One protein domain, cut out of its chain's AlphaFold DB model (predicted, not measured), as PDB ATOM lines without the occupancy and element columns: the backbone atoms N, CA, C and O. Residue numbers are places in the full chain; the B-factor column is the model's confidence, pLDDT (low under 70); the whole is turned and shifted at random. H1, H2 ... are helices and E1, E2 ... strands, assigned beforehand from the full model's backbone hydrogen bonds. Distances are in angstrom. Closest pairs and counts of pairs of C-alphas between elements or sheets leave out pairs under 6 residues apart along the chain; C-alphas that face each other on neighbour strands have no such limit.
ATOM      1  N   LEU A   8      -4.977 -27.797  26.872       76.62
ATOM      2  CA  LEU A   8      -3.818 -26.929  26.694       76.62
ATOM      3  C   LEU A   8      -3.382 -27.020  25.233       76.62
ATOM      4  O   LEU A   8      -3.155 -28.128  24.748       76.62
ATOM      5  N   ILE A   9      -3.286 -25.883  24.549       80.31
ATOM      6  CA  ILE A   9      -2.765 -25.772  23.183       80.31
ATOM      7  C   ILE A   9      -1.582 -24.809  23.222       80.31
ATOM      8  O   ILE A   9      -1.665 -23.772  23.878       80.31
ATOM      9  N   VAL A  10      -0.507 -25.162  22.525       78.06
ATOM     10  CA  VAL A  10       0.595 -24.258  22.204       78.06
ATOM     11  C   VAL A  10       0.612 -24.088  20.691       78.06
ATOM     12  O   VAL A  10       0.743 -25.074  19.959       78.06
ATOM     13  N   GLU A  11       0.455 -22.844  20.249       82.12
ATOM     14  CA  GLU A  11       0.559 -22.428  18.853       82.12
ATOM     15  C   GLU A  11       1.745 -21.475  18.704       82.12
ATOM     16  O   GLU A  11       1.884 -20.532  19.483       82.12
ATOM     17  N   VAL A  12       2.599 -21.736  17.716       76.50
ATOM     18  CA  VAL A  12       3.744 -20.891  17.349       76.50
ATOM     19  C   VAL A  12       3.611 -20.584  15.865       76.50
ATOM     20  O   VAL A  12       3.355 -21.491  15.081       76.50
ATOM     21  N   ASP A  13       3.697 -19.306  15.492       81.94
ATOM     22  CA  ASP A  13       3.535 -18.836  14.106       81.94
ATOM     23  C   ASP A  13       2.246 -19.321  13.406       81.94
ATOM     24  O   ASP A  13       2.184 -19.471  12.188       81.94
ATOM     25  N   GLY A  14       1.183 -19.549  14.185       80.06
ATOM     26  CA  GLY A  14      -0.104 -20.047  13.685       80.06
ATOM     27  C   GLY A  14      -0.176 -21.566  13.492       80.06
ATOM     28  O   GLY A  14      -1.209 -22.064  13.046       80.06
ATOM     29  N   GLU A  15       0.870 -22.313  13.851       80.19
ATOM     30  CA  GLU A  15       0.891 -23.776  13.811       80.19
ATOM     31  C   GLU A  15       0.749 -24.392  15.210       80.19
ATOM     32  O   GLU A  15       1.443 -24.015  16.158       80.19
ATOM     33  N   VAL A  16      -0.131 -25.395  15.343       78.44
ATOM     34  CA  VAL A  16      -0.280 -26.167  16.587       78.44
ATOM     35  C   VAL A  16       0.903 -27.110  16.741       78.44
ATOM     36  O   VAL A  16       0.991 -28.150  16.087       78.44
ATOM     37  N   VAL A  17       1.772 -26.781  17.684       76.12
ATOM     38  CA  VAL A  17       2.990 -27.540  17.970       76.12
ATOM     39  C   VAL A  17       2.807 -28.507  19.146       76.12
ATOM     40  O   VAL A  17       3.427 -29.570  19.181       76.12
ATOM     41  N   PHE A  18       1.880 -28.219  20.067       77.62
ATOM     42  CA  PHE A  18       1.517 -29.115  21.170       77.62
ATOM     43  C   PHE A  18       0.041 -28.979  21.550       77.62
ATOM     44  O   PHE A  18      -0.494 -27.877  21.646       77.62
ATOM     45  N   SER A  19      -0.624 -30.101  21.829       77.62
ATOM     46  CA  SER A  19      -1.968 -30.102  22.401       77.62
ATOM     47  C   SER A  19      -2.143 -31.256  23.392       77.62
ATOM     48  O   SER A  19      -1.856 -32.421  23.114       77.62
ATOM     49  N   ARG A  20      -2.676 -30.950  24.572       75.56
ATOM     50  CA  ARG A  20      -2.991 -31.948  25.599       75.56
ATOM     51  C   ARG A  20      -4.431 -31.799  26.042       75.56
ATOM     52  O   ARG A  20      -4.851 -30.712  26.443       75.56
ATOM     53  N   PHE A  21      -5.167 -32.902  25.992       74.69
ATOM     54  CA  PHE A  21      -6.487 -33.004  26.593       74.69
ATOM     55  C   PHE A  21      -6.361 -33.602  27.988       74.69
ATOM     56  O   PHE A  21      -5.625 -34.562  28.189       74.69
ATOM     57  N   ASP A  22      -7.127 -33.067  28.931       67.38
ATOM     58  CA  ASP A  22      -7.268 -33.599  30.293       67.38
ATOM     59  C   ASP A  22      -8.259 -34.784  30.361       67.38
ATOM     60  O   ASP A  22      -8.895 -35.051  31.373       67.38
ATOM     61  N   ILE A  23      -8.452 -35.474  29.232       66.56
ATOM     62  CA  ILE A  23      -9.236 -36.706  29.140       66.56
ATOM     63  C   ILE A  23      -8.221 -37.844  29.078       66.56
ATOM     64  O   ILE A  23      -7.355 -37.826  28.197       66.56
ATOM     65  N   GLU A  24      -8.323 -38.814  29.995       53.62
ATOM     66  CA  GLU A  24      -7.434 -39.981  30.051       53.62
ATOM     67  C   GLU A  24      -7.183 -40.558  28.646       53.62
ATOM     68  O   GLU A  24      -8.108 -40.933  27.921       53.62
ATOM     69  N   GLY A  25      -5.910 -40.595  28.246       57.34
ATOM     70  CA  GLY A  25      -5.467 -41.289  27.036       57.34
ATOM     71  C   GLY A  25      -5.458 -40.490  25.728       57.34
ATOM     72  O   GLY A  25      -5.128 -41.079  24.700       57.34
ATOM     73  N   ARG A  26      -5.758 -39.179  25.708       53.66
ATOM     74  CA  ARG A  26      -5.633 -38.349  24.484       53.66
ATOM     75  C   ARG A  26      -4.554 -37.270  24.597       53.66
ATOM     76  O   ARG A  26      -4.836 -36.075  24.673       53.66
ATOM     77  N   ASN A  27      -3.298 -37.698  24.538       56.75
ATOM     78  CA  ASN A  27      -2.192 -36.797  24.219       56.75
ATOM     79  C   ASN A  27      -2.179 -36.567  22.699       56.75
ATOM     80  O   ASN A  27      -2.254 -37.528  21.937       56.75
ATOM     81  N   GLY A  28      -2.116 -35.311  22.256       56.62
ATOM     82  CA  GLY A  28      -2.091 -34.952  20.839       56.62
ATOM     83  C   GLY A  28      -1.067 -33.858  20.578       56.62
ATOM     84  O   GLY A  28      -1.438 -32.708  20.391       56.62
ATOM     85  N   GLY A  29       0.219 -34.203  20.582       55.88
ATOM     86  CA  GLY A  29       1.302 -33.322  20.143       55.88
ATOM     87  C   GLY A  29       2.152 -34.058  19.115       55.88
ATOM     88  O   GLY A  29       2.533 -35.199  19.359       55.88
ATOM     89  N   VAL A  30       2.369 -33.431  17.957       57.81
ATOM     90  CA  VAL A  30       2.952 -34.065  16.761       57.81
ATOM     91  C   VAL A  30       4.474 -33.857  16.687       57.81
ATOM     92  O   VAL A  30       5.131 -34.600  15.971       57.81
ATOM     93  N   ASN A  31       5.055 -32.927  17.464       55.84
ATOM     94  CA  ASN A  31       6.488 -32.607  17.428       55.84
ATOM     95  C   ASN A  31       7.088 -32.289  18.812       55.84
ATOM     96  O   ASN A  31       6.386 -31.886  19.740       55.84
ATOM     97  N   SER A  32       8.409 -32.466  18.932       59.12
ATOM     98  CA  SER A  32       9.205 -31.978  20.065       59.12
ATOM     99  C   SER A  32       9.257 -30.453  20.021       59.12
ATOM    100  O   SER A  32       9.712 -29.891  19.027       59.12
ATOM    101  N   LEU A  33       8.814 -29.787  21.087       67.50
ATOM    102  CA  LEU A  33       9.009 -28.348  21.252       67.50
ATOM    103  C   LEU A  33      10.470 -28.070  21.594       67.50
ATOM    104  O   LEU A  33      11.044 -28.757  22.443       67.50
ATOM    105  N   ASP A  34      11.061 -27.078  20.935       76.94
ATOM    106  CA  ASP A  34      12.415 -26.630  21.245       76.94
ATOM    107  C   ASP A  34      12.485 -26.111  22.693       76.94
ATOM    108  O   ASP A  34      11.507 -25.575  23.228       76.94
ATOM    109  N   GLN A  35      13.630 -26.277  23.354       80.81
ATOM    110  CA  GLN A  35      13.774 -25.936  24.771       80.81
ATOM    111  C   GLN A  35      13.552 -24.437  25.010       80.81
ATOM    112  O   GLN A  35      12.935 -24.056  26.006       80.81
ATOM    113  N   GLU A  36      14.019 -23.592  24.092       82.62
ATOM    114  CA  GLU A  36      13.820 -22.141  24.158       82.62
ATOM    115  C   GLU A  36      12.336 -21.770  24.038       82.62
ATOM    116  O   GLU A  36      11.830 -20.982  24.837       82.62
ATOM    117  N   VAL A  37      11.605 -22.428  23.130       77.19
ATOM    118  CA  VAL A  37      10.153 -22.251  22.962       77.19
ATOM    119  C   VAL A  37       9.403 -22.683  24.225       77.19
ATOM    120  O   VAL A  37       8.492 -21.994  24.673       77.19
ATOM    121  N   MET A  38       9.803 -23.790  24.856       80.50
ATOM    122  CA  MET A  38       9.195 -24.244  26.112       80.50
ATOM    123  C   MET A  38       9.402 -23.265  27.270       80.50
ATOM    124  O   MET A  38       8.506 -23.109  28.103       80.50
ATOM    125  N   LEU A  39      10.574 -22.629  27.347       85.06
ATOM    126  CA  LEU A  39      10.864 -21.624  28.369       85.06
ATOM    127  C   LEU A  39      10.005 -20.373  28.176       85.06
ATOM    128  O   LEU A  39       9.442 -19.881  29.155       85.06
ATOM    129  N   ASP A  40       9.855 -19.909  26.936       83.94
ATOM    130  CA  ASP A  40       9.003 -18.762  26.620       83.94
ATOM    131  C   ASP A  40       7.522 -19.053  26.915       83.94
ATOM    132  O   ASP A  40       6.877 -18.324  27.670       83.94
ATOM    133  N   VAL A  41       7.004 -20.194  26.445       82.44
ATOM    134  CA  VAL A  41       5.627 -20.639  26.726       82.44
ATOM    135  C   VAL A  41       5.368 -20.741  28.230       82.44
ATOM    136  O   VAL A  41       4.304 -20.338  28.706       82.44
ATOM    137  N   LYS A  42       6.333 -21.254  29.004       86.25
ATOM    138  CA  LYS A  42       6.225 -21.326  30.465       86.25
ATOM    139  C   LYS A  42       6.109 -19.931  31.083       86.25
ATOM    140  O   LYS A  42       5.221 -19.726  31.909       86.25
ATOM    141  N   ALA A  43       6.967 -18.991  30.687       89.62
ATOM    142  CA  ALA A  43       6.941 -17.628  31.209       89.62
ATOM    143  C   ALA A  43       5.607 -16.930  30.897       89.62
ATOM    144  O   ALA A  43       4.997 -16.323  31.781       89.62
ATOM    145  N   GLN A  44       5.104 -17.078  29.667       87.00
ATOM    146  CA  GLN A  44       3.800 -16.540  29.275       87.00
ATOM    147  C   GLN A  44       2.653 -17.151  30.095       87.00
ATOM    148  O   GLN A  44       1.754 -16.433  30.539       87.00
ATOM    149  N   LEU A  45       2.694 -18.464  30.347       86.69
ATOM    150  CA  LEU A  45       1.679 -19.143  31.152       86.69
ATOM    151  C   LEU A  45       1.701 -18.688  32.619       86.69
ATOM    152  O   LEU A  45       0.643 -18.463  33.201       86.69
ATOM    153  N   GLU A  46       2.883 -18.535  33.221       92.00
ATOM    154  CA  GLU A  46       3.030 -18.043  34.599       92.00
ATOM    155  C   GLU A  46       2.479 -16.616  34.754       92.00
ATOM    156  O   GLU A  46       1.743 -16.340  35.704       92.00
ATOM    157  N   LEU A  47       2.750 -15.733  33.786       92.44
ATOM    158  CA  LEU A  47       2.191 -14.378  33.756       92.44
ATOM    159  C   LEU A  47       0.663 -14.383  33.625       92.44
ATOM    160  O   LEU A  47      -0.024 -13.679  34.366       92.44
ATOM    161  N   ALA A  48       0.116 -15.196  32.720       88.19
ATOM    162  CA  ALA A  48      -1.329 -15.317  32.547       88.19
ATOM    163  C   ALA A  48      -2.016 -15.850  33.818       88.19
ATOM    164  O   ALA A  48      -3.087 -15.375  34.197       88.19
ATOM    165  N   LEU A  49      -1.394 -16.810  34.512       89.38
ATOM    166  CA  LEU A  49      -1.903 -17.329  35.783       89.38
ATOM    167  C   LEU A  49      -1.941 -16.250  36.868       89.38
ATOM    168  O   LEU A  49      -2.933 -16.178  37.596       89.38
ATOM    169  N   LEU A  50      -0.912 -15.402  36.953       92.75
ATOM    170  CA  LEU A  50      -0.889 -14.280  37.891       92.75
ATOM    171  C   LEU A  50      -2.055 -13.314  37.628       92.75
ATOM    172  O   LEU A  50      -2.806 -12.995  38.545       92.75
ATOM    173  N   GLN A  51      -2.282 -12.939  36.367       89.44
ATOM    174  CA  GLN A  51      -3.397 -12.065  35.977       89.44
ATOM    175  C   GLN A  51      -4.765 -12.668  36.329       89.44
ATOM    176  O   GLN A  51      -5.656 -11.979  36.824       89.44
ATOM    177  N   ILE A  52      -4.950 -13.974  36.113       86.81
ATOM    178  CA  ILE A  52      -6.190 -14.666  36.495       86.81
ATOM    179  C   ILE A  52      -6.380 -14.648  38.019       86.81
ATOM    180  O   ILE A  52      -7.498 -14.445  38.493       86.81
ATOM    181  N   GLN A  53      -5.313 -14.846  38.798       90.81
ATOM    182  CA  GLN A  53      -5.372 -14.794  40.263       90.81
ATOM    183  C   GLN A  53      -5.725 -13.398  40.778       90.81
ATOM    184  O   GLN A  53      -6.522 -13.284  41.711       90.81
ATOM    185  N   GLU A  54      -5.197 -12.345  40.156       91.56
ATOM    186  CA  GLU A  54      -5.577 -10.963  40.457       91.56
ATOM    187  C   GLU A  54      -7.078 -10.755  40.216       91.56
ATOM    188  O   GLU A  54      -7.795 -10.314  41.116       91.56
ATOM    189  N   LEU A  55      -7.598 -11.182  39.060       88.31
ATOM    190  CA  LEU A  55      -9.029 -11.089  38.738       88.31
ATOM    191  C   LEU A  55      -9.929 -11.845  39.729       88.31
ATOM    192  O   LEU A  55     -11.045 -11.405  40.006       88.31
ATOM    193  N   LEU A  56      -9.467 -12.978  40.261       84.50
ATOM    194  CA  LEU A  56     -10.196 -13.750  41.271       84.50
ATOM    195  C   LEU A  56     -10.125 -13.121  42.666       84.50
ATOM    196  O   LEU A  56     -11.056 -13.290  43.446       84.50
ATOM    197  N   SER A  57      -9.042 -12.405  42.968       78.69
ATOM    198  CA  SER A  57      -8.821 -11.742  44.259       78.69
ATOM    199  C   SER A  57      -9.572 -10.410  44.378       78.69
ATOM    200  O   SER A  57      -9.771  -9.911  45.481       78.69
ATOM    201  N   HIS A  58     -10.019  -9.844  43.253       63.38
ATOM    202  CA  HIS A  58     -10.882  -8.658  43.186       63.38
ATOM    203  C   HIS A  58     -12.391  -8.977  43.263       63.38
ATOM    204  O   HIS A  58     -13.212  -8.140  42.882       63.38
ATOM    205  N   LYS A  59     -12.763 -10.173  43.739       49.75
ATOM    206  CA  LYS A  59     -14.151 -10.625  43.901       49.75
ATOM    207  C   LYS A  59     -14.570 -10.759  45.359       49.75
ATOM    208  O   LYS A  59     -13.755 -11.256  46.162       49.75
TER     209      LYS A  59
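This is residues 8 to 59 of the 59 residues of an uncharacterized protein of Acinetobacter johnsonii (UniProt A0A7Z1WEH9). A small two-stranded hairpin, E1 and E2, sits near the beginning of one long helix, H1, and the greater part of that helix, residues 42 to 57, sticks out as a bare arm together with the last two residues, 58 and 59. Between the hairpin and the helix, a long loop, residues 22 to 34, folds back along E2 before H1 begins. The printed part has 52 residues, with two named strands and then one named helix, in the order E1, E2, H1; the sheet, E1 - E2, is antiparallel, and the class is mixed, helices and strands. The whole is loose, with a radius of gyration of the C-alphas of 13.6 A and spans of 39 by 28 by 18 A, the arm making much of the length.

E1 is residues 8 to 12, 13.5 A from first to last C-alpha, beginning at C-alpha 8 (-3.818, -26.929, 26.694). E2 is residues 15 to 21, 17.4 A long. H1 is residues 35 to 57, 33.0 A long, from C-alpha 35 at (13.774, -25.936, 24.771) to C-alpha 57 at (-8.821, -11.742, 44.259).

E1 and E2 form a hairpin with a tight link of 2 residues, antiparallel at 172 degrees between their directions. C-alphas 9 and 19 face each other at 4.5 A; N 10 and O 18, 2.9 A apart, and N 17 and O 10, 3.0 A apart, are within hydrogen-bond range. E1 and H1 have 1 pair of C-alphas within 8 A, their closest, those of Val 10 and Val 41 at 7.7 A. In H1 every O i to N i+4 pair is within hydrogen-bond range. Residues 42 to 59, of which 42 to 57 belong to H1, stand free.

The two C-alphas farthest apart are those of Asn 31 and Lys 59, at 40.1 A. The printed part has no cut, and it ends at residue 59, the chain's last. The link from E2 to H1 is long, with 13 residues. Mean pLDDT of the printed part is 76.6; residues 22 to 33 and 58 to 59 of this predicted model are under 70.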